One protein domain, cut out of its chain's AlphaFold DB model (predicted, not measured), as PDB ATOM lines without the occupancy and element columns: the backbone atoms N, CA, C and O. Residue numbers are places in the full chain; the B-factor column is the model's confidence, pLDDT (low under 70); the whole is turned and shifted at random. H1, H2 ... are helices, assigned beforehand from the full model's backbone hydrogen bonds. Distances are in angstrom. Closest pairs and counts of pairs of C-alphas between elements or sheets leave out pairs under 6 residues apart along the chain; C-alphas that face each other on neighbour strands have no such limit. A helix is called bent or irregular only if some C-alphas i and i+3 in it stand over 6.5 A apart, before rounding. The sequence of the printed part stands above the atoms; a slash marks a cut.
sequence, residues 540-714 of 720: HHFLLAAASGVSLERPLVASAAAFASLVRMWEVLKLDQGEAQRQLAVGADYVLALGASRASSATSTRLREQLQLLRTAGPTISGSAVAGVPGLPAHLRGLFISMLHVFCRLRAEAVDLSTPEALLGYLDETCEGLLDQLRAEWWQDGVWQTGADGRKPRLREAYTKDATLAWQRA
ATOM      1  N   HIS A 540     113.747 102.370  74.891       84.81
ATOM      2  CA  HIS A 540     114.197 101.062  74.386       84.81
ATOM      3  C   HIS A 540     114.481 100.036  75.495       84.81
ATOM      4  O   HIS A 540     114.274  98.846  75.270       84.81
ATOM      5  N   HIS A 541     114.898 100.459  76.697       84.69
ATOM      6  CA  HIS A 541     115.134  99.538  77.815       84.69
ATOM      7  C   HIS A 541     113.808  98.975  78.328       84.69
ATOM      8  O   HIS A 541     113.744  97.802  78.679       84.69
ATOM      9  N   PHE A 542     112.745  99.787  78.330       82.19
ATOM     10  CA  PHE A 542     111.398  99.329  78.676       82.19
ATOM     11  C   PHE A 542     110.873  98.314  77.664       82.19
ATOM     12  O   PHE A 542     110.369  97.269  78.067       82.19
ATOM     13  N   LEU A 543     111.033  98.594  76.368       85.81
ATOM     14  CA  LEU A 543     110.582  97.703  75.297       85.81
ATOM     15  C   LEU A 543     111.293  96.344  75.352       85.81
ATOM     16  O   LEU A 543     110.643  95.302  75.336       85.81
ATOM     17  N   LEU A 544     112.621  96.345  75.487       87.56
ATOM     18  CA  LEU A 544     113.417  95.117  75.555       87.56
ATOM     19  C   LEU A 544     113.190  94.334  76.852       87.56
ATOM     20  O   LEU A 544     113.093  93.108  76.813       87.56
ATOM     21  N   ALA A 545     113.063  95.018  77.995       83.56
ATOM     22  CA  ALA A 545     112.729  94.363  79.255       83.56
ATOM     23  C   ALA A 545     111.355  93.678  79.171       83.56
ATOM     24  O   ALA A 545     111.241  92.509  79.534       83.56
ATOM     25  N   ALA A 546     110.339  94.355  78.624       83.56
ATOM     26  CA  ALA A 546     109.004  93.786  78.447       83.56
ATOM     27  C   ALA A 546     109.005  92.580  77.489       83.56
ATOM     28  O   ALA A 546     108.463  91.526  77.820       83.56
ATOM     29  N   ALA A 547     109.679  92.695  76.341       85.62
ATOM     30  CA  ALA A 547     109.758  91.629  75.340       85.62
ATOM     31  C   ALA A 547     110.590  90.408  75.792       85.62
ATOM     32  O   ALA A 547     110.529  89.340  75.178       85.62
ATOM     33  N   SER A 548     111.381  90.535  76.865       82.56
ATOM     34  CA  SER A 548     112.188  89.425  77.389       82.56
ATOM     35  C   SER A 548     111.351  88.345  78.089       82.56
ATOM     36  O   SER A 548     111.845  87.245  78.313       82.56
ATOM     37  N   GLY A 549     110.083  88.631  78.424       70.12
ATOM     38  CA  GLY A 549     109.148  87.642  78.973       70.12
ATOM     39  C   GLY A 549     109.482  87.135  80.384       70.12
ATOM     40  O   GLY A 549     108.912  86.138  80.826       70.12
ATOM     41  N   VAL A 550     110.397  87.790  81.111       62.53
ATOM     42  CA  VAL A 550     110.772  87.398  82.479       62.53
ATOM     43  C   VAL A 550     109.598  87.655  83.439       62.53
ATOM     44  O   VAL A 550     109.227  88.798  83.694       62.53
ATOM     45  N   SER A 551     109.008  86.580  83.976       49.34
ATOM     46  CA  SER A 551     107.907  86.641  84.953       49.34
ATOM     47  C   SER A 551     108.349  87.259  86.293       49.34
ATOM     48  O   SER A 551     109.491  87.077  86.723       49.34
ATOM     49  N   LEU A 552     107.419  87.928  86.990       44.41
ATOM     50  CA  LEU A 552     107.593  88.633  88.278       44.41
ATOM     51  C   LEU A 552     108.149  87.768  89.434       44.41
ATOM     52  O   LEU A 552     108.494  88.304  90.484       44.41
ATOM     53  N   GLU A 553     108.268  86.450  89.261       41.44
ATOM     54  CA  GLU A 553     108.830  85.524  90.256       41.44
ATOM     55  C   GLU A 553     110.375  85.509  90.297       41.44
ATOM     56  O   GLU A 553     110.955  85.008  91.260       41.44
ATOM     57  N   ARG A 554     111.064  86.086  89.296       48.78
ATOM     58  CA  ARG A 554     112.524  86.325  89.315       48.78
ATOM     59  C   ARG A 554     112.810  87.824  89.513       48.78
ATOM     60  O   ARG A 554     112.846  88.572  88.536       48.78
ATOM     61  N   PRO A 555     113.059  88.292  90.750       46.75
ATOM     62  CA  PRO A 555     113.106  89.724  91.067       46.75
ATOM     63  C   PRO A 555     114.317  90.476  90.488       46.75
ATOM     64  O   PRO A 555     114.329  91.702  90.514       46.75
ATOM     65  N   LEU A 556     115.330  89.781  89.949       52.31
ATOM     66  CA  LEU A 556     116.558  90.427  89.474       52.31
ATOM     67  C   LEU A 556     116.403  91.234  88.170       52.31
ATOM     68  O   LEU A 556     117.294  92.027  87.884       52.31
ATOM     69  N   VAL A 557     115.347  91.028  87.360       53.69
ATOM     70  CA  VAL A 557     115.301  91.559  85.971       53.69
ATOM     71  C   VAL A 557     113.943  92.118  85.508       53.69
ATOM     72  O   VAL A 557     113.790  92.515  84.358       53.69
ATOM     73  N   ALA A 558     112.943  92.231  86.383       57.12
ATOM     74  CA  ALA A 558     111.581  92.616  85.982       57.12
ATOM     75  C   ALA A 558     111.380  94.122  85.663       57.12
ATOM     76  O   ALA A 558     110.242  94.578  85.552       57.12
ATOM     77  N   SER A 559     112.446  94.924  85.540       73.62
ATOM     78  CA  SER A 559     112.356  96.371  85.300       73.62
ATOM     79  C   SER A 559     113.331  96.861  84.228       73.62
ATOM     80  O   SER A 559     114.414  96.308  84.038       73.62
ATOM     81  N   ALA A 560     112.977  97.963  83.559       74.31
ATOM     82  CA  ALA A 560     113.856  98.632  82.598       74.31
ATOM     83  C   ALA A 560     115.188  99.082  83.224       74.31
ATOM     84  O   ALA A 560     116.215  99.077  82.551       74.31
ATOM     85  N   ALA A 561     115.183  99.424  84.518       73.44
ATOM     86  CA  ALA A 561     116.393  99.751  85.266       73.44
ATOM     87  C   ALA A 561     117.310  98.528  85.431       73.44
ATOM     88  O   ALA A 561     118.515  98.632  85.218       73.44
ATOM     89  N   ALA A 562     116.748  97.354  85.733       74.38
ATOM     90  CA  ALA A 562     117.521  96.120  85.839       74.38
ATOM     91  C   ALA A 562     118.102  95.682  84.483       74.38
ATOM     92  O   ALA A 562     119.265  95.284  84.413       74.38
ATOM     93  N   PHE A 563     117.331  95.818  83.398       82.56
ATOM     94  CA  PHE A 563     117.828  95.573  82.041       82.56
ATOM     95  C   PHE A 563     118.969  96.534  81.677       82.56
ATOM     96  O   PHE A 563     120.023  96.093  81.227       82.56
ATOM     97  N   ALA A 564     118.797  97.837  81.930       78.38
ATOM     98  CA  ALA A 564     119.838  98.837  81.696       78.38
ATOM     99  C   ALA A 564     121.116  98.549  82.509       78.38
ATOM    100  O   ALA A 564     122.217  98.662  81.976       78.38
ATOM    101  N   SER A 565     120.978  98.109  83.765       77.00
ATOM    102  CA  SER A 565     122.098  97.702  84.626       77.00
ATOM    103  C   SER A 565     122.872  96.509  84.039       77.00
ATOM    104  O   SER A 565     124.099  96.543  83.973       77.00
ATOM    105  N   LEU A 566     122.176  95.493  83.509       83.19
ATOM    106  CA  LEU A 566     122.802  94.347  82.834       83.19
ATOM    107  C   LEU A 566     123.525  94.737  81.537       83.19
ATOM    108  O   LEU A 566     124.627  94.255  81.282       83.19
ATOM    109  N   VAL A 567     122.925  95.616  80.729       83.69
ATOM    110  CA  VAL A 567     123.555  96.142  79.504       83.69
ATOM    111  C   VAL A 567     124.808  96.932  79.853       83.69
ATOM    112  O   VAL A 567     125.851  96.737  79.233       83.69
ATOM    113  N   ARG A 568     124.749  97.761  80.898       78.44
ATOM    114  CA  ARG A 568     125.921  98.507  81.348       78.44
ATOM    115  C   ARG A 568     127.007  97.586  81.891       78.44
ATOM    116  O   ARG A 568     128.163  97.763  81.533       78.44
ATOM    117  N   MET A 569     126.655  96.570  82.680       81.31
ATOM    118  CA  MET A 569     127.610  95.553  83.133       81.31
ATOM    119  C   MET A 569     128.277  94.838  81.949       81.31
ATOM    120  O   MET A 569     129.488  94.637  81.972       81.31
ATOM    121  N   TRP A 570     127.522  94.493  80.903       85.00
ATOM    122  CA  TRP A 570     128.063  93.888  79.682       85.00
ATOM    123  C   TRP A 570     129.115  94.776  79.002       85.00
ATOM    124  O   TRP A 570     130.188  94.288  78.641       85.00
ATOM    125  N   GLU A 571     128.826  96.072  78.858       79.81
ATOM    126  CA  GLU A 571     129.738  97.046  78.244       79.81
ATOM    127  C   GLU A 571     130.968  97.320  79.119       79.81
ATOM    128  O   GLU A 571     132.096  97.283  78.628       79.81
ATOM    129  N   VAL A 572     130.766  97.535  80.422       76.19
ATOM    130  CA  VAL A 572     131.824  97.843  81.398       76.19
ATOM    131  C   VAL A 572     132.795  96.674  81.563       76.19
ATOM    132  O   VAL A 572     134.007  96.875  81.585       76.19
ATOM    133  N   LEU A 573     132.279  95.444  81.635       79.19
ATOM    134  CA  LEU A 573     133.097  94.233  81.763       79.19
ATOM    135  C   LEU A 573     133.612  93.710  80.415       79.19
ATOM    136  O   LEU A 573     134.305  92.692  80.388       79.19
ATOM    137  N   LYS A 574     133.265  94.387  79.310       79.50
ATOM    138  CA  LYS A 574     133.614  94.032  77.930       79.50
ATOM    139  C   LYS A 574     133.412  92.529  77.645       79.50
ATOM    140  O   LYS A 574     134.315  91.841  77.176       79.50
ATOM    141  N   LEU A 575     132.215  92.010  77.951       83.12
ATOM    142  CA  LEU A 575     131.887  90.571  77.869       83.12
ATOM    143  C   LEU A 575     131.655  90.045  76.440       83.12
ATOM    144  O   LEU A 575     131.385  88.855  76.256       83.12
ATOM    145  N   ASP A 576     131.746  90.912  75.434       75.19
ATOM    146  CA  ASP A 576     131.588  90.540  74.031       75.19
ATOM    147  C   ASP A 576     132.712  89.588  73.587       75.19
ATOM    148  O   ASP A 576     133.899  89.914  73.631       75.19
ATOM    149  N   GLN A 577     132.328  88.376  73.181       62.25
ATOM    150  CA  GLN A 577     133.262  87.321  72.785       62.25
ATOM    151  C   GLN A 577     133.662  87.388  71.304       62.25
ATOM    152  O   GLN A 577     134.556  86.649  70.893       62.25
ATOM    153  N   GLY A 578     133.030  88.254  70.500       56.25
ATOM    154  CA  GLY A 578     133.240  88.317  69.049       56.25
ATOM    155  C   GLY A 578     134.577  88.924  68.607       56.25
ATOM    156  O   GLY A 578     135.030  88.657  67.497       56.25
ATOM    157  N   GLU A 579     135.243  89.703  69.464       53.88
ATOM    158  CA  GLU A 579     136.539  90.323  69.168       53.88
ATOM    159  C   GLU A 579     137.481  90.193  70.373       53.88
ATOM    160  O   GLU A 579     137.346  90.911  71.361       53.88
ATOM    161  N   ALA A 580     138.488  89.316  70.280       49.12
ATOM    162  CA  ALA A 580     139.498  89.123  71.330       49.12
ATOM    163  C   ALA A 580     140.224  90.427  71.740       49.12
ATOM    164  O   ALA A 580     140.676  90.549  72.871       49.12
ATOM    165  N   GLN A 581     140.276  91.430  70.853       50.53
ATOM    166  CA  GLN A 581     140.822  92.768  71.125       50.53
ATOM    167  C   GLN A 581     139.981  93.620  72.093       50.53
ATOM    168  O   GLN A 581     140.435  94.688  72.495       50.53
ATOM    169  N   ARG A 582     138.764  93.192  72.456       59.81
ATOM    170  CA  ARG A 582     137.878  93.942  73.357       59.81
ATOM    171  C   ARG A 582     137.840  93.403  74.784       59.81
ATOM    172  O   ARG A 582     137.297  94.091  75.635       59.81
ATOM    173  N   GLN A 583     138.396  92.230  75.076       69.38
ATOM    174  CA  GLN A 583     138.326  91.658  76.426       69.38
ATOM    175  C   GLN A 583     139.298  92.346  77.391       69.38
ATOM    176  O   GLN A 583     140.383  92.772  77.009       69.38
ATOM    177  N   LEU A 584     138.913  92.438  78.666       73.06
ATOM    178  CA  LEU A 584     139.803  92.924  79.722       73.06
ATOM    179  C   LEU A 584     140.839  91.847  80.063       73.06
ATOM    180  O   LEU A 584     140.457  90.761  80.500       73.06
ATOM    181  N   ALA A 585     142.134  92.159  79.957       78.31
ATOM    182  CA  ALA A 585     143.211  91.216  80.280       78.31
ATOM    183  C   ALA A 585     143.161  90.697  81.728       78.31
ATOM    184  O   ALA A 585     143.567  89.572  82.008       78.31
ATOM    185  N   VAL A 586     142.623  91.495  82.655       80.50
ATOM    186  CA  VAL A 586     142.441  91.107  84.062       80.50
ATOM    187  C   VAL A 586     141.194  90.257  84.325       80.50
ATOM    188  O   VAL A 586     141.077  89.657  85.391       80.50
ATOM    189  N   GLY A 587     140.280  90.176  83.356       84.94
ATOM    190  CA  GLY A 587     139.034  89.425  83.451       84.94
ATOM    191  C   GLY A 587     137.915  90.126  84.235       84.94
ATOM    192  O   GLY A 587     138.137  90.956  85.115       84.94
ATOM    193  N   ALA A 588     136.674  89.751  83.920       83.88
ATOM    194  CA  ALA A 588     135.468  90.323  84.522       83.88
ATOM    195  C   ALA A 588     135.317  90.016  86.026       83.88
ATOM    196  O   ALA A 588     134.821  90.854  86.777       83.88
ATOM    197  N   ASP A 589     135.763  88.838  86.481       87.19
ATOM    198  CA  ASP A 589     135.685  88.461  87.901       87.19
ATOM    199  C   ASP A 589     136.543  89.378  88.777       87.19
ATOM    200  O   ASP A 589     136.121  89.755  89.866       87.19
ATOM    201  N   TYR A 590     137.715  89.782  88.276       87.19
ATOM    202  CA  TYR A 590     138.603  90.714  88.965       87.19
ATOM    203  C   TYR A 590     137.972  92.087  89.150       87.19
ATOM    204  O   TYR A 590     137.957  92.619  90.257       87.19
ATOM    205  N   VAL A 591     137.375  92.625  88.088       82.00
ATOM    206  CA  VAL A 591     136.674  93.910  88.135       82.00
ATOM    207  C   VAL A 591     135.550  93.896  89.173       82.00
ATOM    208  O   VAL A 591     135.413  94.833  89.959       82.00
ATOM    209  N   LEU A 592     134.768  92.814  89.228       82.06
ATOM    210  CA  LEU A 592     133.708  92.684  90.227       82.06
ATOM    211  C   LEU A 592     134.232  92.448  91.636       82.06
ATOM    212  O   LEU A 592     133.622  92.942  92.580       82.06
ATOM    213  N   ALA A 593     135.336  91.722  91.801       84.38
ATOM    214  CA  ALA A 593     135.961  91.549  93.105       84.38
ATOM    215  C   ALA A 593     136.504  92.882  93.648       84.38
ATOM    216  O   ALA A 593     136.326  93.170  94.833       84.38
ATOM    217  N   LEU A 594     137.066  93.732  92.779       79.81
ATOM    218  CA  LEU A 594     137.429  95.107  93.125       79.81
ATOM    219  C   LEU A 594     136.205  95.928  93.530       79.81
ATOM    220  O   LEU A 594     136.209  96.522  94.604       79.81
ATOM    221  N   GLY A 595     135.136  95.926  92.734       75.44
ATOM    222  CA  GLY A 595     133.911  96.651  93.082       75.44
ATOM    223  C   GLY A 595     133.281  96.163  94.395       75.44
ATOM    224  O   GLY A 595     132.899  96.949  95.261       75.44
ATOM    225  N   ALA A 596     133.254  94.847  94.607       75.81
ATOM    226  CA  ALA A 596     132.735  94.226  95.822       75.81
ATOM    227  C   ALA A 596     133.491  94.633  97.095       75.81
ATOM    228  O   ALA A 596     132.916  94.558  98.176       75.81
ATOM    229  N   SER A 597     134.749  95.063  96.984       72.69
ATOM    230  CA  SER A 597     135.543  95.512  98.132       72.69
ATOM    231  C   SER A 597     135.027  96.819  98.756       72.69
ATOM    232  O   SER A 597     135.353  97.103  99.906       72.69
ATOM    233  N   ARG A 598     134.216  97.594  98.024       69.56
ATOM    234  CA  ARG A 598     133.628  98.873  98.464       69.56
ATOM    235  C   ARG A 598     132.097  98.850  98.525       69.56
ATOM    236  O   ARG A 598     131.502  99.778  99.058       69.56
ATOM    237  N   ALA A 599     131.469  97.794  98.013       72.06
ATOM    238  CA  ALA A 599     130.018  97.640  97.981       72.06
ATOM    239  C   ALA A 599     129.481  96.856  99.192       72.06
ATOM    240  O   ALA A 599     130.190  96.045  99.796       72.06
ATOM    241  N   SER A 600     128.193  97.021  99.512       76.62
ATOM    242  CA  SER A 600     127.536  96.166 100.505       76.62
ATOM    243  C   SER A 600     127.519  94.689 100.074       76.62
ATOM    244  O   SER A 600     127.577  94.341  98.888       76.62
ATOM    245  N   SER A 601     127.389  93.775 101.043       77.69
ATOM    246  CA  SER A 601     127.303  92.328 100.775       77.69
ATOM    247  C   SER A 601     126.141  91.970  99.830       77.69
ATOM    248  O   SER A 601     126.271  91.076  98.986       77.69
ATOM    249  N   ALA A 602     125.027  92.707  99.922       77.31
ATOM    250  CA  ALA A 602     123.870  92.544  99.049       77.31
ATOM    251  C   ALA A 602     124.198  92.946  97.601       77.31
ATOM    252  O   ALA A 602     123.941  92.170  96.678       77.31
ATOM    253  N   THR A 603     124.832  94.105  97.410       76.00
ATOM    254  CA  THR A 603     125.271  94.596  96.096       76.00
ATOM    255  C   THR A 603     126.299  93.653  95.466       76.00
ATOM    256  O   THR A 603     126.133  93.237  94.323       76.00
ATOM    257  N   SER A 604     127.299  93.201  96.229       76.69
ATOM    258  CA  SER A 604     128.290  92.216  95.762       76.69
ATOM    259  C   SER A 604     127.652  90.896  95.307       76.69
ATOM    260  O   SER A 604     128.052  90.325  94.290       76.69
ATOM    261  N   THR A 605     126.663  90.395  96.052       82.12
ATOM    262  CA  THR A 605     125.955  89.152  95.706       82.12
ATOM    263  C   THR A 605     125.155  89.327  94.420       82.12
ATOM    264  O   THR A 605     125.279  88.510  93.509       82.12
ATOM    265  N   ARG A 606     124.435  90.445  94.294       77.62
ATOM    266  CA  ARG A 606     123.676  90.786  93.087       77.62
ATOM    267  C   ARG A 606     124.573  90.901  91.852       77.62
ATOM    268  O   ARG A 606     124.249  90.315  90.825       77.62
ATOM    269  N   LEU A 607     125.708  91.600  91.946       78.75
ATOM    270  CA  LEU A 607     126.654  91.740  90.828       78.75
ATOM    271  C   LEU A 607     127.186  90.375  90.361       78.75
ATOM    272  O   LEU A 607     127.301  90.122  89.163       78.75
ATOM    273  N   ARG A 608     127.471  89.464  91.303       83.12
ATOM    274  CA  ARG A 608     127.886  88.088  90.985       83.12
ATOM    275  C   ARG A 608     126.782  87.298  90.283       83.12
ATOM    276  O   ARG A 608     127.065  86.618  89.301       83.12
ATOM    277  N   GLU A 609     125.538  87.400  90.746       84.38
ATOM    278  CA  GLU A 609     124.383  86.757  90.104       84.38
ATOM    279  C   GLU A 609     124.138  87.294  88.686       84.38
ATOM    280  O   GLU A 609     123.924  86.515  87.756       84.38
ATOM    281  N   GLN A 610     124.241  88.613  88.497       84.88
ATOM    282  CA  GLN A 610     124.138  89.255  87.186       84.88
ATOM    283  C   GLN A 610     125.242  88.785  86.231       84.88
ATOM    284  O   GLN A 610     124.950  88.428  85.091       84.88
ATOM    285  N   LEU A 611     126.498  88.698  86.683       86.69
ATOM    286  CA  LEU A 611     127.583  88.174  85.848       86.69
ATOM    287  C   LEU A 611     127.359  86.706  85.465       86.69
ATOM    288  O   LEU A 611     127.604  86.332  84.319       86.69
ATOM    289  N   GLN A 612     126.872  85.874  86.390       88.25
ATOM    290  CA  GLN A 612     126.539  84.477  86.090       88.25
ATOM    291  C   GLN A 612     125.452  84.375  85.017       88.25
ATOM    292  O   GLN A 612     125.585  83.588  84.081       88.25
ATOM    293  N   LEU A 613     124.425  85.224  85.090       87.38
ATOM    294  CA  LEU A 613     123.398  85.328  84.056       87.38
ATOM    295  C   LEU A 613     123.995  85.723  82.698       87.38
ATOM    296  O   LEU A 613     123.702  85.084  81.690       87.38
ATOM    297  N   LEU A 614     124.881  86.722  82.661       88.38
ATOM    298  CA  LEU A 614     125.528  87.183  81.426       88.38
ATOM    299  C   LEU A 614     126.529  86.174  80.834       88.38
ATOM    300  O   LEU A 614     126.857  86.258  79.652       88.38
ATOM    301  N   ARG A 615     126.985  85.197  81.623       87.88
ATOM    302  CA  ARG A 615     127.858  84.095  81.179       87.88
ATOM    303  C   ARG A 615     127.115  82.902  80.593       87.88
ATOM    304  O   ARG A 615     127.758  82.024  80.019       87.88
ATOM    305  N   THR A 616     125.793  82.855  80.723       88.69
ATOM    306  CA  THR A 616     124.987  81.803  80.092       88.69
ATOM    307  C   THR A 616     125.154  81.814  78.569       88.69
ATOM    308  O   THR A 616     125.609  82.803  77.977       88.69
ATOM    309  N   ALA A 617     124.814  80.690  77.930       86.06
ATOM    310  CA  ALA A 617     124.821  80.589  76.476       86.06
ATOM    311  C   ALA A 617     123.958  81.709  75.880       86.06
ATOM    312  O   ALA A 617     122.837  81.943  76.325       86.06
ATOM    313  N   GLY A 618     124.515  82.428  74.911       87.06
ATOM    314  CA  GLY A 618     123.872  83.585  74.308       87.06
ATOM    315  C   GLY A 618     123.897  83.527  72.787       87.06
ATOM    316  O   GLY A 618     124.339  82.534  72.208       87.06
ATOM    317  N   PRO A 619     123.426  84.599  72.140       90.56
ATOM    318  CA  PRO A 619     123.280  84.639  70.700       90.56
ATOM    319  C   PRO A 619     124.633  84.858  70.017       90.56
ATOM    320  O   PRO A 619     125.535  85.474  70.593       90.56
ATOM    321  N   THR A 620     124.745  84.416  68.766       90.12
ATOM    322  CA  THR A 620     125.847  84.799  67.869       90.12
ATOM    323  C   THR A 620     125.393  85.995  67.041       90.12
ATOM    324  O   THR A 620     124.371  85.911  66.372       90.12
ATOM    325  N   ILE A 621     126.107  87.121  67.093       88.50
ATOM    326  CA  ILE A 621     125.706  88.370  66.424       88.50
ATOM    327  C   ILE A 621     126.899  88.907  65.633       88.50
ATOM    328  O   ILE A 621     128.017  88.923  66.140       88.50
ATOM    329  N   SER A 622     126.673  89.371  64.400       85.38
ATOM    330  CA  SER A 622     127.710  90.029  63.596       85.38
ATOM    331  C   SER A 622     127.423  91.521  63.422       85.38
ATOM    332  O   SER A 622     126.276  91.947  63.256       85.38
ATOM    333  N   GLY A 623     128.478  92.343  63.393       85.12
ATOM    334  CA  GLY A 623     128.342  93.776  63.111       85.12
ATOM    335  C   GLY A 623     127.715  94.054  61.737       85.12
ATOM    336  O   GLY A 623     126.979  95.029  61.583       85.12
ATOM    337  N   SER A 624     127.942  93.175  60.755       86.25
ATOM    338  CA  SER A 624     127.322  93.246  59.427       86.25
ATOM    339  C   SER A 624     125.823  92.948  59.449       86.25
ATOM    340  O   SER A 624     125.078  93.635  58.753       86.25
ATOM    341  N   ALA A 625     125.365  91.991  60.269       88.94
ATOM    342  CA  ALA A 625     123.936  91.721  60.447       88.94
ATOM    343  C   ALA A 625     123.216  92.952  60.988       88.94
ATOM    344  O   ALA A 625     122.231  93.411  60.415       88.94
ATOM    345  N   VAL A 626     123.781  93.551  62.037       90.00
ATOM    346  CA  VAL A 626     123.233  94.753  62.668       90.00
ATOM    347  C   VAL A 626     123.296  95.967  61.736       90.00
ATOM    348  O   VAL A 626     122.359  96.761  61.689       90.00
ATOM    349  N   ALA A 627     124.358  96.114  60.939       89.44
ATOM    350  CA  ALA A 627     124.449  97.176  59.937       89.44
ATOM    351  C   ALA A 627     123.380  97.061  58.836       89.44
ATOM    352  O   ALA A 627     122.997  98.088  58.270       89.44
ATOM    353  N   GLY A 628     122.901  95.842  58.561       87.50
ATOM    354  CA  GLY A 628     121.826  95.549  57.616       87.50
ATOM    355  C   GLY A 628     120.413  95.827  58.139       87.50
ATOM    356  O   GLY A 628     119.475  95.776  57.348       87.50
ATOM    357  N   VAL A 629     120.235  96.151  59.428       88.94
ATOM    358  CA  VAL A 629     118.913  96.417  60.025       88.94
ATOM    359  C   VAL A 629     118.378  97.787  59.576       88.94
ATOM    360  O   VAL A 629     118.950  98.824  59.942       88.94
ATOM    361  N   PRO A 630     117.257  97.851  58.830       88.19
ATOM    362  CA  PRO A 630     116.701  99.118  58.369       88.19
ATOM    363  C   PRO A 630     116.172  99.967  59.531       88.19
ATOM    364  O   PRO A 630     115.470  99.467  60.416       88.19
ATOM    365  N   GLY A 631     116.493 101.263  59.509       86.19
ATOM    366  CA  GLY A 631     116.048 102.232  60.516       86.19
ATOM    367  C   GLY A 631     116.868 102.252  61.810       86.19
ATOM    368  O   GLY A 631     116.577 103.077  62.673       86.19
ATOM    369  N   LEU A 632     117.901 101.412  61.953       89.50
ATOM    370  CA  LEU A 632     118.814 101.446  63.101       89.50
ATOM    371  C   LEU A 632     119.880 102.551  62.928       89.50
ATOM    372  O   LEU A 632     120.673 102.493  61.977       89.50
ATOM    373  N   PRO A 633     119.960 103.547  63.833       89.31
ATOM    374  CA  PRO A 633     120.962 104.606  63.745       89.31
ATOM    375  C   PRO A 633     122.390 104.068  63.861       89.31
ATOM    376  O   PRO A 633     122.688 103.226  64.707       89.31
ATOM    377  N   ALA A 634     123.305 104.584  63.034       87.19
ATOM    378  CA  ALA A 634     124.665 104.053  62.936       87.19
ATOM    379  C   ALA A 634     125.443 104.091  64.264       87.19
ATOM    380  O   ALA A 634     126.170 103.147  64.561       87.19
ATOM    381  N   HIS A 635     125.270 105.143  65.075       85.69
ATOM    382  CA  HIS A 635     125.931 105.276  66.380       85.69
ATOM    383  C   HIS A 635     125.323 104.390  67.475       85.69
ATOM    384  O   HIS A 635     125.994 104.153  68.470       85.69
ATOM    385  N   LEU A 636     124.102 103.868  67.293       86.94
ATOM    386  CA  LEU A 636     123.457 102.958  68.249       86.94
ATOM    387  C   LEU A 636     123.768 101.480  67.989       86.94
ATOM    388  O   LEU A 636     123.444 100.642  68.821       86.94
ATOM    389  N   ARG A 637     124.404 101.135  66.863       89.75
ATOM    390  CA  ARG A 637     124.655  99.733  66.472       89.75
ATOM    391  C   ARG A 637     125.434  98.945  67.525       89.75
ATOM    392  O   ARG A 637     125.072  97.810  67.804       89.75
ATOM    393  N   GLY A 638     126.470  99.547  68.114       85.12
ATOM    394  CA  GLY A 638     127.259  98.910  69.175       85.12
ATOM    395  C   GLY A 638     126.419  98.618  70.420       85.12
ATOM    396  O   GLY A 638     126.362  97.477  70.864       85.12
ATOM    397  N   LEU A 639     125.679  99.619  70.904       84.88
ATOM    398  CA  LEU A 639     124.757  99.464  72.034       84.88
ATOM    399  C   LEU A 639     123.668  98.420  71.737       84.88
ATOM    400  O   LEU A 639     123.307  97.630  72.603       84.88
ATOM    401  N   PHE A 640     123.159  98.381  70.505       89.75
ATOM    402  CA  PHE A 640     122.151  97.409  70.090       89.75
ATOM    403  C   PHE A 640     122.675  95.967  70.148       89.75
ATOM    404  O   PHE A 640     121.957  95.088  70.615       89.75
ATOM    405  N   ILE A 641     123.936  95.727  69.769       90.44
ATOM    406  CA  ILE A 641     124.597  94.421  69.941       90.44
ATOM    407  C   ILE A 641     124.643  94.036  71.427       90.44
ATOM    408  O   ILE A 641     124.208  92.940  71.784       90.44
ATOM    409  N   SER A 642     125.094  94.946  72.299       88.88
ATOM    410  CA  SER A 642     125.113  94.732  73.755       88.88
ATOM    411  C   SER A 642     123.721  94.375  74.291       88.88
ATOM    412  O   SER A 642     123.555  93.393  75.014       88.88
ATOM    413  N   MET A 643     122.692  95.125  73.882       89.62
ATOM    414  CA  MET A 643     121.306  94.884  74.286       89.62
ATOM    415  C   MET A 643     120.779  93.522  73.825       89.62
ATOM    416  O   MET A 643     120.129  92.842  74.613       89.62
ATOM    417  N   LEU A 644     121.074  93.093  72.595       91.75
ATOM    418  CA  LEU A 644     120.657  91.782  72.085       91.75
ATOM    419  C   LEU A 644     121.330  90.624  72.829       91.75
ATOM    420  O   LEU A 644     120.679  89.616  73.115       91.75
ATOM    421  N   HIS A 645     122.609  90.772  73.187       91.62
ATOM    422  CA  HIS A 645     123.321  89.784  73.996       91.62
ATOM    423  C   HIS A 645     122.716  89.607  75.388       91.62
ATOM    424  O   HIS A 645     122.659  88.473  75.873       91.62
ATOM    425  N   VAL A 646     122.268  90.695  76.020       90.25
ATOM    426  CA  VAL A 646     121.542  90.640  77.296       90.25
ATOM    427  C   VAL A 646     120.150  90.048  77.087       90.25
ATOM    428  O   VAL A 646     119.788  89.080  77.748       90.25
ATOM    429  N   PHE A 647     119.393  90.578  76.126       91.44
ATOM    430  CA  PHE A 647     118.014  90.190  75.830       91.44
ATOM    431  C   PHE A 647     117.844  88.684  75.600       91.44
ATOM    432  O   PHE A 647     117.024  88.050  76.259       91.44
ATOM    433  N   CYS A 648     118.653  88.085  74.724       90.81
ATOM    434  CA  CYS A 648     118.539  86.658  74.416       90.81
ATOM    435  C   CYS A 648     118.942  85.774  75.612       90.81
ATOM    436  O   CYS A 648     118.344  84.725  75.833       90.81
ATOM    437  N   ARG A 649     119.894  86.210  76.451       90.94
ATOM    438  CA  ARG A 649     120.271  85.480  77.678       90.94
ATOM    439  C   ARG A 649     119.184  85.508  78.742       90.94
ATOM    440  O   ARG A 649     118.975  84.510  79.424       90.94
ATOM    441  N   LEU A 650     118.443  86.611  78.848       87.88
ATOM    442  CA  LEU A 650     117.260  86.684  79.714       87.88
ATOM    443  C   LEU A 650     116.166  85.709  79.287       87.88
ATOM    444  O   LEU A 650     115.482  85.145  80.140       87.88
ATOM    445  N   ARG A 651     116.070  85.466  77.981       88.31
ATOM    446  CA  ARG A 651     115.173  84.481  77.374       88.31
ATOM    447  C   ARG A 651     115.737  83.054  77.386       88.31
ATOM    448  O   ARG A 651     115.027  82.125  77.021       88.31
ATOM    449  N   ALA A 652     116.980  82.869  77.844       87.69
ATOM    450  CA  ALA A 652     117.731  81.612  77.790       87.69
ATOM    451  C   ALA A 652     117.851  81.027  76.366       87.69
ATOM    452  O   ALA A 652     117.816  79.812  76.170       87.69
ATOM    453  N   GLU A 653     118.007  81.899  75.369       89.25
ATOM    454  CA  GLU A 653     118.061  81.555  73.950       89.25
ATOM    455  C   GLU A 653     119.481  81.729  73.387       89.25
ATOM    456  O   GLU A 653     120.077  82.808  73.434       89.25
ATOM    457  N   ALA A 654     120.013  80.654  72.800       88.38
ATOM    458  CA  ALA A 654     121.290  80.640  72.088       88.38
ATOM    459  C   ALA A 654     121.038  80.552  70.574       88.38
ATOM    460  O   ALA A 654     121.143  79.486  69.968       88.38
ATOM    461  N   VAL A 655     120.628  81.676  69.987       91.50
ATOM    462  CA  VAL A 655     120.242  81.792  68.570       91.50
ATOM    463  C   VAL A 655     121.375  82.355  67.708       91.50
ATOM    464  O   VAL A 655     122.171  83.176  68.162       91.50
ATOM    465  N   ASP A 656     121.450  81.930  66.449       91.44
ATOM    466  CA  ASP A 656     122.382  82.499  65.473       91.44
ATOM    467  C   ASP A 656     121.718  83.661  64.721       91.44
ATOM    468  O   ASP A 656     120.808  83.468  63.919       91.44
ATOM    469  N   LEU A 657     122.179  84.877  65.009       91.75
ATOM    470  CA  LEU A 657     121.726  86.143  64.431       91.75
ATOM    471  C   LEU A 657     122.862  86.801  63.627       91.75
ATOM    472  O   LEU A 657     122.973  88.027  63.544       91.75
ATOM    473  N   SER A 658     123.757  85.984  63.063       89.00
ATOM    474  CA  SER A 658     124.931  86.444  62.318       89.00
ATOM    475  C   SER A 658     124.617  87.012  60.931       89.00
ATOM    476  O   SER A 658     125.488  87.672  60.353       89.00
ATOM    477  N   THR A 659     123.394  86.840  60.414       92.31
ATOM    478  CA  THR A 659     122.928  87.419  59.141       92.31
ATOM    479  C   THR A 659     121.806  88.447  59.348       92.31
ATOM    480  O   THR A 659     121.021  88.315  60.293       92.31
ATOM    481  N   PRO A 660     121.692  89.481  58.483       92.00
ATOM    482  CA  PRO A 660     120.591  90.442  58.552       92.00
ATOM    483  C   PRO A 660     119.214  89.773  58.502       92.00
ATOM    484  O   PRO A 660     118.317  90.174  59.234       92.00
ATOM    485  N   GLU A 661     119.046  88.741  57.674       92.06
ATOM    486  CA  GLU A 661     117.776  88.037  57.495       92.06
ATOM    487  C   GLU A 661     117.364  87.291  58.767       92.06
ATOM    488  O   GLU A 661     116.217  87.406  59.197       92.06
ATOM    489  N   ALA A 662     118.303  86.582  59.407       92.12
ATOM    490  CA  ALA A 662     118.046  85.874  60.659       92.12
ATOM    491  C   ALA A 662     117.713  86.849  61.796       92.12
ATOM    492  O   ALA A 662     116.771  86.623  62.554       92.12
ATOM    493  N   LEU A 663     118.441  87.969  61.881       93.88
ATOM    494  CA  LEU A 663     118.188  89.002  62.882       93.88
ATOM    495  C   LEU A 663     116.822  89.677  62.687       93.88
ATOM    496  O   LEU A 663     116.103  89.891  63.661       93.88
ATOM    497  N   LEU A 664     116.448  90.002  61.447       92.06
ATOM    498  CA  LEU A 664     115.154  90.618  61.143       92.06
ATOM    499  C   LEU A 664     113.991  89.661  61.410       92.06
ATOM    500  O   LEU A 664     113.046  90.062  62.084       92.06
ATOM    501  N   GLY A 665     114.086  88.407  60.956       91.25
ATOM    502  CA  GLY A 665     113.061  87.394  61.226       91.25
ATOM    503  C   GLY A 665     112.878  87.154  62.725       91.25
ATOM    504  O   GLY A 665     111.758  87.105  63.221       91.25
ATOM    505  N   TYR A 666     113.971  87.117  63.487       93.44
ATOM    506  CA  TYR A 666     113.899  86.989  64.940       93.44
ATOM    507  C   TYR A 666     113.204  88.188  65.612       93.44
ATOM    508  O   TYR A 666     112.331  88.007  66.462       93.44
ATOM    509  N   LEU A 667     113.549  89.420  65.227       91.19
ATOM    510  CA  LEU A 667     112.966  90.627  65.828       91.19
ATOM    511  C   LEU A 667     111.496  90.859  65.449       91.19
ATOM    512  O   LEU A 667     110.767  91.461  66.236       91.19
ATOM    513  N   ASP A 668     111.079  90.423  64.262       86.50
ATOM    514  CA  ASP A 668     109.725  90.647  63.753       86.50
ATOM    515  C   ASP A 668     108.782  89.488  64.104       86.50
ATOM    516  O   ASP A 668     107.724  89.697  64.694       86.50
ATOM    517  N   GLU A 669     109.199  88.249  63.832       83.94
ATOM    518  CA  GLU A 669     108.350  87.062  63.978       83.94
ATOM    519  C   GLU A 669     108.427  86.466  65.389       83.94
ATOM    520  O   GLU A 669     107.406  86.103  65.967       83.94
ATOM    521  N   THR A 670     109.630  86.367  65.968       85.62
ATOM    522  CA  THR A 670     109.821  85.736  67.292       85.62
ATOM    523  C   THR A 670     109.562  86.712  68.444       85.62
ATOM    524  O   THR A 670     109.145  86.295  69.524       85.62
ATOM    525  N   CYS A 671     109.781  88.011  68.219       86.00
ATOM    526  CA  CYS A 671     109.623  89.065  69.227       86.00
ATOM    527  C   CYS A 671     108.408  89.982  68.982       86.00
ATOM    528  O   CYS A 671     108.400  91.105  69.480       86.00
ATOM    529  N   GLU A 672     107.409  89.531  68.215       85.69
ATOM    530  CA  GLU A 672     106.145  90.249  67.957       85.69
ATOM    531  C   GLU A 672     106.334  91.718  67.507       85.69
ATOM    532  O   GLU A 672     105.790  92.658  68.094       85.69
ATOM    533  N   GLY A 673     107.134  91.942  66.460       86.31
ATOM    534  CA  GLY A 673     107.332  93.276  65.881       86.31
ATOM    535  C   GLY A 673     108.139  94.243  66.760       86.31
ATOM    536  O   GLY A 673     107.987  95.464  66.656       86.31
ATOM    537  N   LEU A 674     109.017  93.730  67.631       89.81
ATOM    538  CA  LEU A 674     109.858  94.532  68.532       89.81
ATOM    539  C   LEU A 674     110.665  95.614  67.793       89.81
ATOM    540  O   LEU A 674     110.863  96.715  68.310       89.81
ATOM    541  N   LEU A 675     111.118  95.330  66.570       89.62
ATOM    542  CA  LEU A 675     111.885  96.287  65.774       89.62
ATOM    543  C   LEU A 675     111.074  97.540  65.411       89.62
ATOM    544  O   LEU A 675     111.618  98.643  65.442       89.62
ATOM    545  N   ASP A 676     109.785  97.405  65.110       89.88
ATOM    546  CA  ASP A 676     108.930  98.555  64.808       89.88
ATOM    547  C   ASP A 676     108.672  99.408  66.048       89.88
ATOM    548  O   ASP A 676     108.707 100.639  65.970       89.88
ATOM    549  N   GLN A 677     108.526  98.772  67.212       89.81
ATOM    550  CA  GLN A 677     108.412  99.472  68.491       89.81
ATOM    551  C   GLN A 677     109.687 100.273  68.797       89.81
ATOM    552  O   GLN A 677     109.619 101.445  69.171       89.81
ATOM    553  N   LEU A 678     110.864  99.682  68.564       89.81
ATOM    554  CA  LEU A 678     112.153 100.357  68.734       89.81
ATOM    555  C   LEU A 678     112.343 101.517  67.747       89.81
ATOM    556  O   LEU A 678     112.826 102.581  68.134       89.81
ATOM    557  N   ARG A 679     111.927 101.367  66.485       90.25
ATOM    558  CA  ARG A 679     111.964 102.463  65.499       90.25
ATOM    559  C   ARG A 679     111.050 103.618  65.907       90.25
ATOM    560  O   ARG A 679     111.471 104.772  65.828       90.25
ATOM    561  N   ALA A 680     109.831 103.317  66.354       88.56
ATOM    562  CA  ALA A 680     108.894 104.320  66.853       88.56
ATOM    563  C   ALA A 680     109.462 105.084  68.058       88.56
ATOM    564  O   ALA A 680     109.173 106.270  68.237       88.56
ATOM    565  N   GLU A 681     110.294 104.415  68.855       88.56
ATOM    566  CA  GLU A 681     110.968 105.000  70.002       88.56
ATOM    567  C   GLU A 681     112.187 105.853  69.617       88.56
ATOM    568  O   GLU A 681     112.323 106.970  70.109       88.56
ATOM    569  N   TRP A 682     113.055 105.397  68.711       89.12
ATOM    570  CA  TRP A 682     114.266 106.143  68.345       89.12
ATOM    571  C   TRP A 682     113.989 107.411  67.531       89.12
ATOM    572  O   TRP A 682     114.686 108.422  67.686       89.12
ATOM    573  N   TRP A 683     112.982 107.370  66.658       89.44
ATOM    574  CA  TRP A 683     112.698 108.424  65.688       89.44
ATOM    575  C   TRP A 683     111.504 109.288  66.107       89.44
ATOM    576  O   TRP A 683     110.538 108.818  66.708       89.44
ATOM    577  N   GLN A 684     111.560 110.583  65.788       85.50
ATOM    578  CA  GLN A 684     110.412 111.478  65.942       85.50
ATOM    579  C   GLN A 684     109.284 111.024  65.007       85.50
ATOM    580  O   GLN A 684     109.531 110.698  63.845       85.50
ATOM    581  N   ASP A 685     108.061 110.953  65.538       80.62
ATOM    582  CA  ASP A 685     106.852 110.508  64.828       80.62
ATOM    583  C   ASP A 685     106.956 109.101  64.190       80.62
ATOM    584  O   ASP A 685     106.163 108.747  63.320       80.62
ATOM    585  N   GLY A 686     107.949 108.293  64.591       74.88
ATOM    586  CA  GLY A 686     108.242 106.978  64.005       74.88
ATOM    587  C   GLY A 686     108.778 107.012  62.569       74.88
ATOM    588  O   GLY A 686     108.917 105.967  61.930       74.88
ATOM    589  N   VAL A 687     109.109 108.197  62.046       81.31
ATOM    590  CA  VAL A 687     109.562 108.376  60.663       81.31
ATOM    591  C   VAL A 687     111.081 108.237  60.590       81.31
ATOM    592  O   VAL A 687     111.827 109.127  60.994       81.31
ATOM    593  N   TRP A 688     111.543 107.122  60.026       80.94
ATOM    594  CA  TRP A 688     112.969 106.815  59.844       80.94
ATOM    595  C   TRP A 688     113.427 106.858  58.378       80.94
ATOM    596  O   TRP A 688     114.620 106.749  58.094       80.94
ATOM    597  N   GLN A 689     112.493 107.039  57.440       80.56
ATOM    598  CA  GLN A 689     112.765 107.227  56.014       80.56
ATOM    599  C   GLN A 689     112.525 108.683  55.617       80.56
ATOM    600  O   GLN A 689     111.680 109.365  56.189       80.56
ATOM    601  N   THR A 690     113.257 109.163  54.614       78.12
ATOM    602  CA  THR A 690     112.992 110.479  54.024       78.12
ATOM    603  C   THR A 690     111.623 110.450  53.346       78.12
ATOM    604  O   THR A 690     111.403 109.643  52.443       78.12
ATOM    605  N   GLY A 691     110.713 111.321  53.782       71.62
ATOM    606  CA  GLY A 691     109.383 111.439  53.190       71.62
ATOM    607  C   GLY A 691     109.433 111.925  51.738       71.62
ATOM    608  O   GLY A 691     110.424 112.505  51.286       71.62
ATOM    609  N   ALA A 692     108.335 111.736  51.001       67.38
ATOM    610  CA  ALA A 692     108.184 112.249  49.633       67.38
ATOM    611  C   ALA A 692     108.286 113.791  49.542       67.38
ATOM    612  O   ALA A 692     108.497 114.341  48.465       67.38
ATOM    613  N   ASP A 693     108.168 114.480  50.680       71.62
ATOM    614  CA  ASP A 693     108.342 115.923  50.864       71.62
ATOM    615  C   ASP A 693     109.812 116.353  51.078       71.62
ATOM    616  O   ASP A 693     110.092 117.536  51.279       71.62
ATOM    617  N   GLY A 694     110.762 115.409  51.046       73.50
ATOM    618  CA  GLY A 694     112.196 115.659  51.200       73.50
ATOM    619  C   GLY A 694     112.649 115.918  52.642       73.50
ATOM    620  O   GLY A 694     113.824 116.229  52.863       73.50
ATOM    621  N   ARG A 695     111.761 115.793  53.640       74.12
ATOM    622  CA  ARG A 695     112.135 115.965  55.049       74.12
ATOM    623  C   ARG A 695     112.967 114.780  55.523       74.12
ATOM    624  O   ARG A 695     112.544 113.628  55.449       74.12
ATOM    625  N   LYS A 696     114.166 115.077  56.030       78.62
ATOM    626  CA  LYS A 696     115.047 114.071  56.632       78.62
ATOM    627  C   LYS A 696     114.487 113.621  57.987       78.62
ATOM    628  O   LYS A 696     114.047 114.482  58.756       78.62
ATOM    629  N   PRO A 697     114.557 112.319  58.300       84.00
ATOM    630  CA  PRO A 697     114.112 111.790  59.581       84.00
ATOM    631  C   PRO A 697     114.968 112.362  60.724       84.00
ATOM    632  O   PRO A 697     116.168 112.604  60.558       84.00
ATOM    633  N   ARG A 698     114.346 112.611  61.881       86.75
ATOM    634  CA  ARG A 698     115.000 113.181  63.072       86.75
ATOM    635  C   ARG A 698     114.925 112.201  64.234       86.75
ATOM    636  O   ARG A 698     113.876 111.618  64.485       86.75
ATOM    637  N   LEU A 699     116.032 112.043  64.952       86.88
ATOM    638  CA  LEU A 699     116.066 111.257  66.186       86.88
ATOM    639  C   LEU A 699     115.407 112.030  67.325       86.88
ATOM    640  O   LEU A 699     115.467 113.263  67.354       86.88
ATOM    641  N   ARG A 700     114.815 111.314  68.285       85.25
ATOM    642  CA  ARG A 700     114.448 111.940  69.560       85.25
ATOM    643  C   ARG A 700     115.715 112.362  70.302       85.25
ATOM    644  O   ARG A 700     116.763 111.735  70.157       85.25
ATOM    645  N   GLU A 701     115.608 113.413  71.107       81.62
ATOM    646  CA  GLU A 701     116.738 114.031  71.814       81.62
ATOM    647  C   GLU A 701     117.555 113.016  72.630       81.62
ATOM    648  O   GLU A 701     118.782 112.983  72.525       81.62
ATOM    649  N   ALA A 702     116.859 112.101  73.313       75.75
ATOM    650  CA  ALA A 702     117.432 111.000  74.088       75.75
ATOM    651  C   ALA A 702     118.359 110.067  73.279       75.75
ATOM    652  O   ALA A 702     119.282 109.490  73.838       75.75
ATOM    653  N   TYR A 703     118.158 109.938  71.966       82.94
ATOM    654  CA  TYR A 703     118.906 109.012  71.103       82.94
ATOM    655  C   TYR A 703     119.891 109.721  70.176       82.94
ATOM    656  O   TYR A 703     120.449 109.115  69.255       82.94
ATOM    657  N   THR A 704     120.125 111.015  70.402       84.12
ATOM    658  CA  THR A 704     121.201 111.743  69.731       84.12
ATOM    659  C   THR A 704     122.562 111.181  70.140       84.12
ATOM    660  O   THR A 704     122.715 110.542  71.184       84.12
ATOM    661  N   LYS A 705     123.578 111.410  69.301       81.50
ATOM    662  CA  LYS A 705     124.943 110.951  69.580       81.50
ATOM    663  C   LYS A 705     125.466 111.512  70.907       81.50
ATOM    664  O   LYS A 705     126.070 110.768  71.672       81.50
ATOM    665  N   ASP A 706     125.186 112.783  71.186       76.25
ATOM    666  CA  ASP A 706     125.643 113.459  72.401       76.25
ATOM    667  C   ASP A 706     124.919 112.943  73.651       76.25
ATOM    668  O   ASP A 706     125.577 112.676  74.652       76.25
ATOM    669  N   ALA A 707     123.605 112.692  73.580       71.81
ATOM    670  CA  ALA A 707     122.854 112.080  74.680       71.81
ATOM    671  C   ALA A 707     123.301 110.635  74.962       71.81
ATOM    672  O   ALA A 707     123.495 110.256  76.115       71.81
ATOM    673  N   THR A 708     123.559 109.849  73.912       68.00
ATOM    674  CA  THR A 708     124.072 108.473  74.047       68.00
ATOM    675  C   THR A 708     125.461 108.469  74.695       68.00
ATOM    676  O   THR A 708     125.726 107.686  75.604       68.00
ATOM    677  N   LEU A 709     126.342 109.384  74.272       67.00
ATOM    678  CA  LEU A 709     127.662 109.568  74.880       67.00
ATOM    679  C   LEU A 709     127.561 110.061  76.326       67.00
ATOM    680  O   LEU A 709     128.364 109.645  77.155       67.00
ATOM    681  N   ALA A 710     126.591 110.920  76.647       63.00
ATOM    682  CA  ALA A 710     126.346 111.373  78.012       63.00
ATOM    683  C   ALA A 710     125.915 110.212  78.923       63.00
ATOM    684  O   ALA A 710     126.450 110.089  80.018       63.00
ATOM    685  N   TRP A 711     125.048 109.303  78.461       60.72
ATOM    686  CA  TRP A 711     124.677 108.100  79.225       60.72
ATOM    687  C   TRP A 711     125.850 107.148  79.437       60.72
ATOM    688  O   TRP A 711     126.006 106.594  80.521       60.72
ATOM    689  N   GLN A 712     126.698 106.988  78.420       56.94
ATOM    690  CA  GLN A 712     127.917 106.183  78.527       56.94
ATOM    691  C   GLN A 712     128.955 106.821  79.469       56.94
ATOM    692  O   GLN A 712     129.720 106.101  80.106       56.94
ATOM    693  N   ARG A 713     128.977 108.161  79.584       52.41
ATOM    694  CA  ARG A 713     129.927 108.930  80.413       52.41
ATOM    695  C   ARG A 713     129.460 109.236  81.836       52.41
ATOM    696  O   ARG A 713     130.322 109.510  82.663       52.41
ATOM    697  N   ALA A 714     128.160 109.211  82.139       50.03
ATOM    698  CA  ALA A 714     127.582 109.552  83.449       50.03
ATOM    699  C   ALA A 714     127.862 108.487  84.539       50.03
ATOM    700  O   ALA A 714     126.962 107.933  85.161       50.03
TER     701      ALA A 714
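What this domain is: This is residues 540 to 714 of the 720 residues of the protein "tRNA nucleotidyltransferase" of Chrysochromulina tobinii (UniProt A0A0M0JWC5). A kinked helix, H6, runs through the core, with H1, H2 and H5 packed on it and the last residues of H4 touching it, while the hairpin of H3 and H4 makes one end of the longest axis. H7 and H8 form a corner between H5 and H1, and the loop of residues 683 to 704 reaches the other end before folding back to H9, beside H6. The printed part has 175 residues with nine named helices, H1 to H9 in order, and no named strand: the class is all helix, the packing part aligned and part crossed. It is compact, with a radius of gyration of the C-alphas of 17.0 A, and elongated, spanning 58 by 36 by 32 A.

How they stand to each other: Start at H1, residues 540 to 547; it touches residues 560 to 564 of H2, residues 560 to 572, where the closest C-alphas, of Phe 542 and Ala 560, are 4.7 A apart. Next look at H3, residues 588 to 596, and H4, residues 601 to 614, a helical hairpin at a shallow tilt of 17 degrees, closest at C-alphas 596 and 604, 4.9 A. H2 touches H4 about perpendicular, 76 degrees, closest at C-alphas 566 and 610, 6.8 A. The hub is H6, residues 634 to 650, which touches H2 at C-alphas 567 and 643, the closest, 5.8 A. H4 touches H6 with residues 613 to 614 alone, closest at C-alphas 614 and 649, 6.7 A. H1 and H6 only just touch, with 3 pairs of C-alphas within 8 A, the closest 544 and 647, 6.7 A. H5, residues 623 to 627, touches H6, closest at C-alphas 626 and 637, 6.4 A, and H7, residues 660 to 670, closest at C-alphas 625 and 660, 4.1 A. H8, residues 674 to 682, touches H7 only at the corner, closest at C-alphas 667 and 674, 5.7 A, and touches H1 at a shallow tilt of 20 degrees, opposite ways, closest at C-alphas 540 and 678, 6.1 A. H9, residues 705 to 713, is close to H6 but not clearly touching, closest at C-alphas 635 and 705, 6.6 A. Every O i to N i+4 pair is within hydrogen-bond range in H1 to H5 and H7 to H9; in H6, 10 of 13 are.

Where its parts are: Find C-alpha 540 at (114.197, 101.062, 74.386), where H1 begins. H2 measures 18.0 A, H4 20.1 A and H7 14.6 A. H6 measures 25.3 A from C-alpha 634 at (124.665, 104.053, 62.936); it is irregular, with C-alphas 635 and 638 7.1 A apart, and has a kink of 30 degrees near residue 641. H9 ends at C-alpha 713, (129.927, 108.930, 80.413).

The domain as a whole: The two C-alphas farthest apart, of Ser 601 and Asp 693, are 58.4 A apart. The printed part has no cut; the links H1 to H2, H2 to H3 and H8 to H9 are long. Look for pLDDT under 70 at residues 550 to 558, 577 to 583, 598, 692 and 708 to 714.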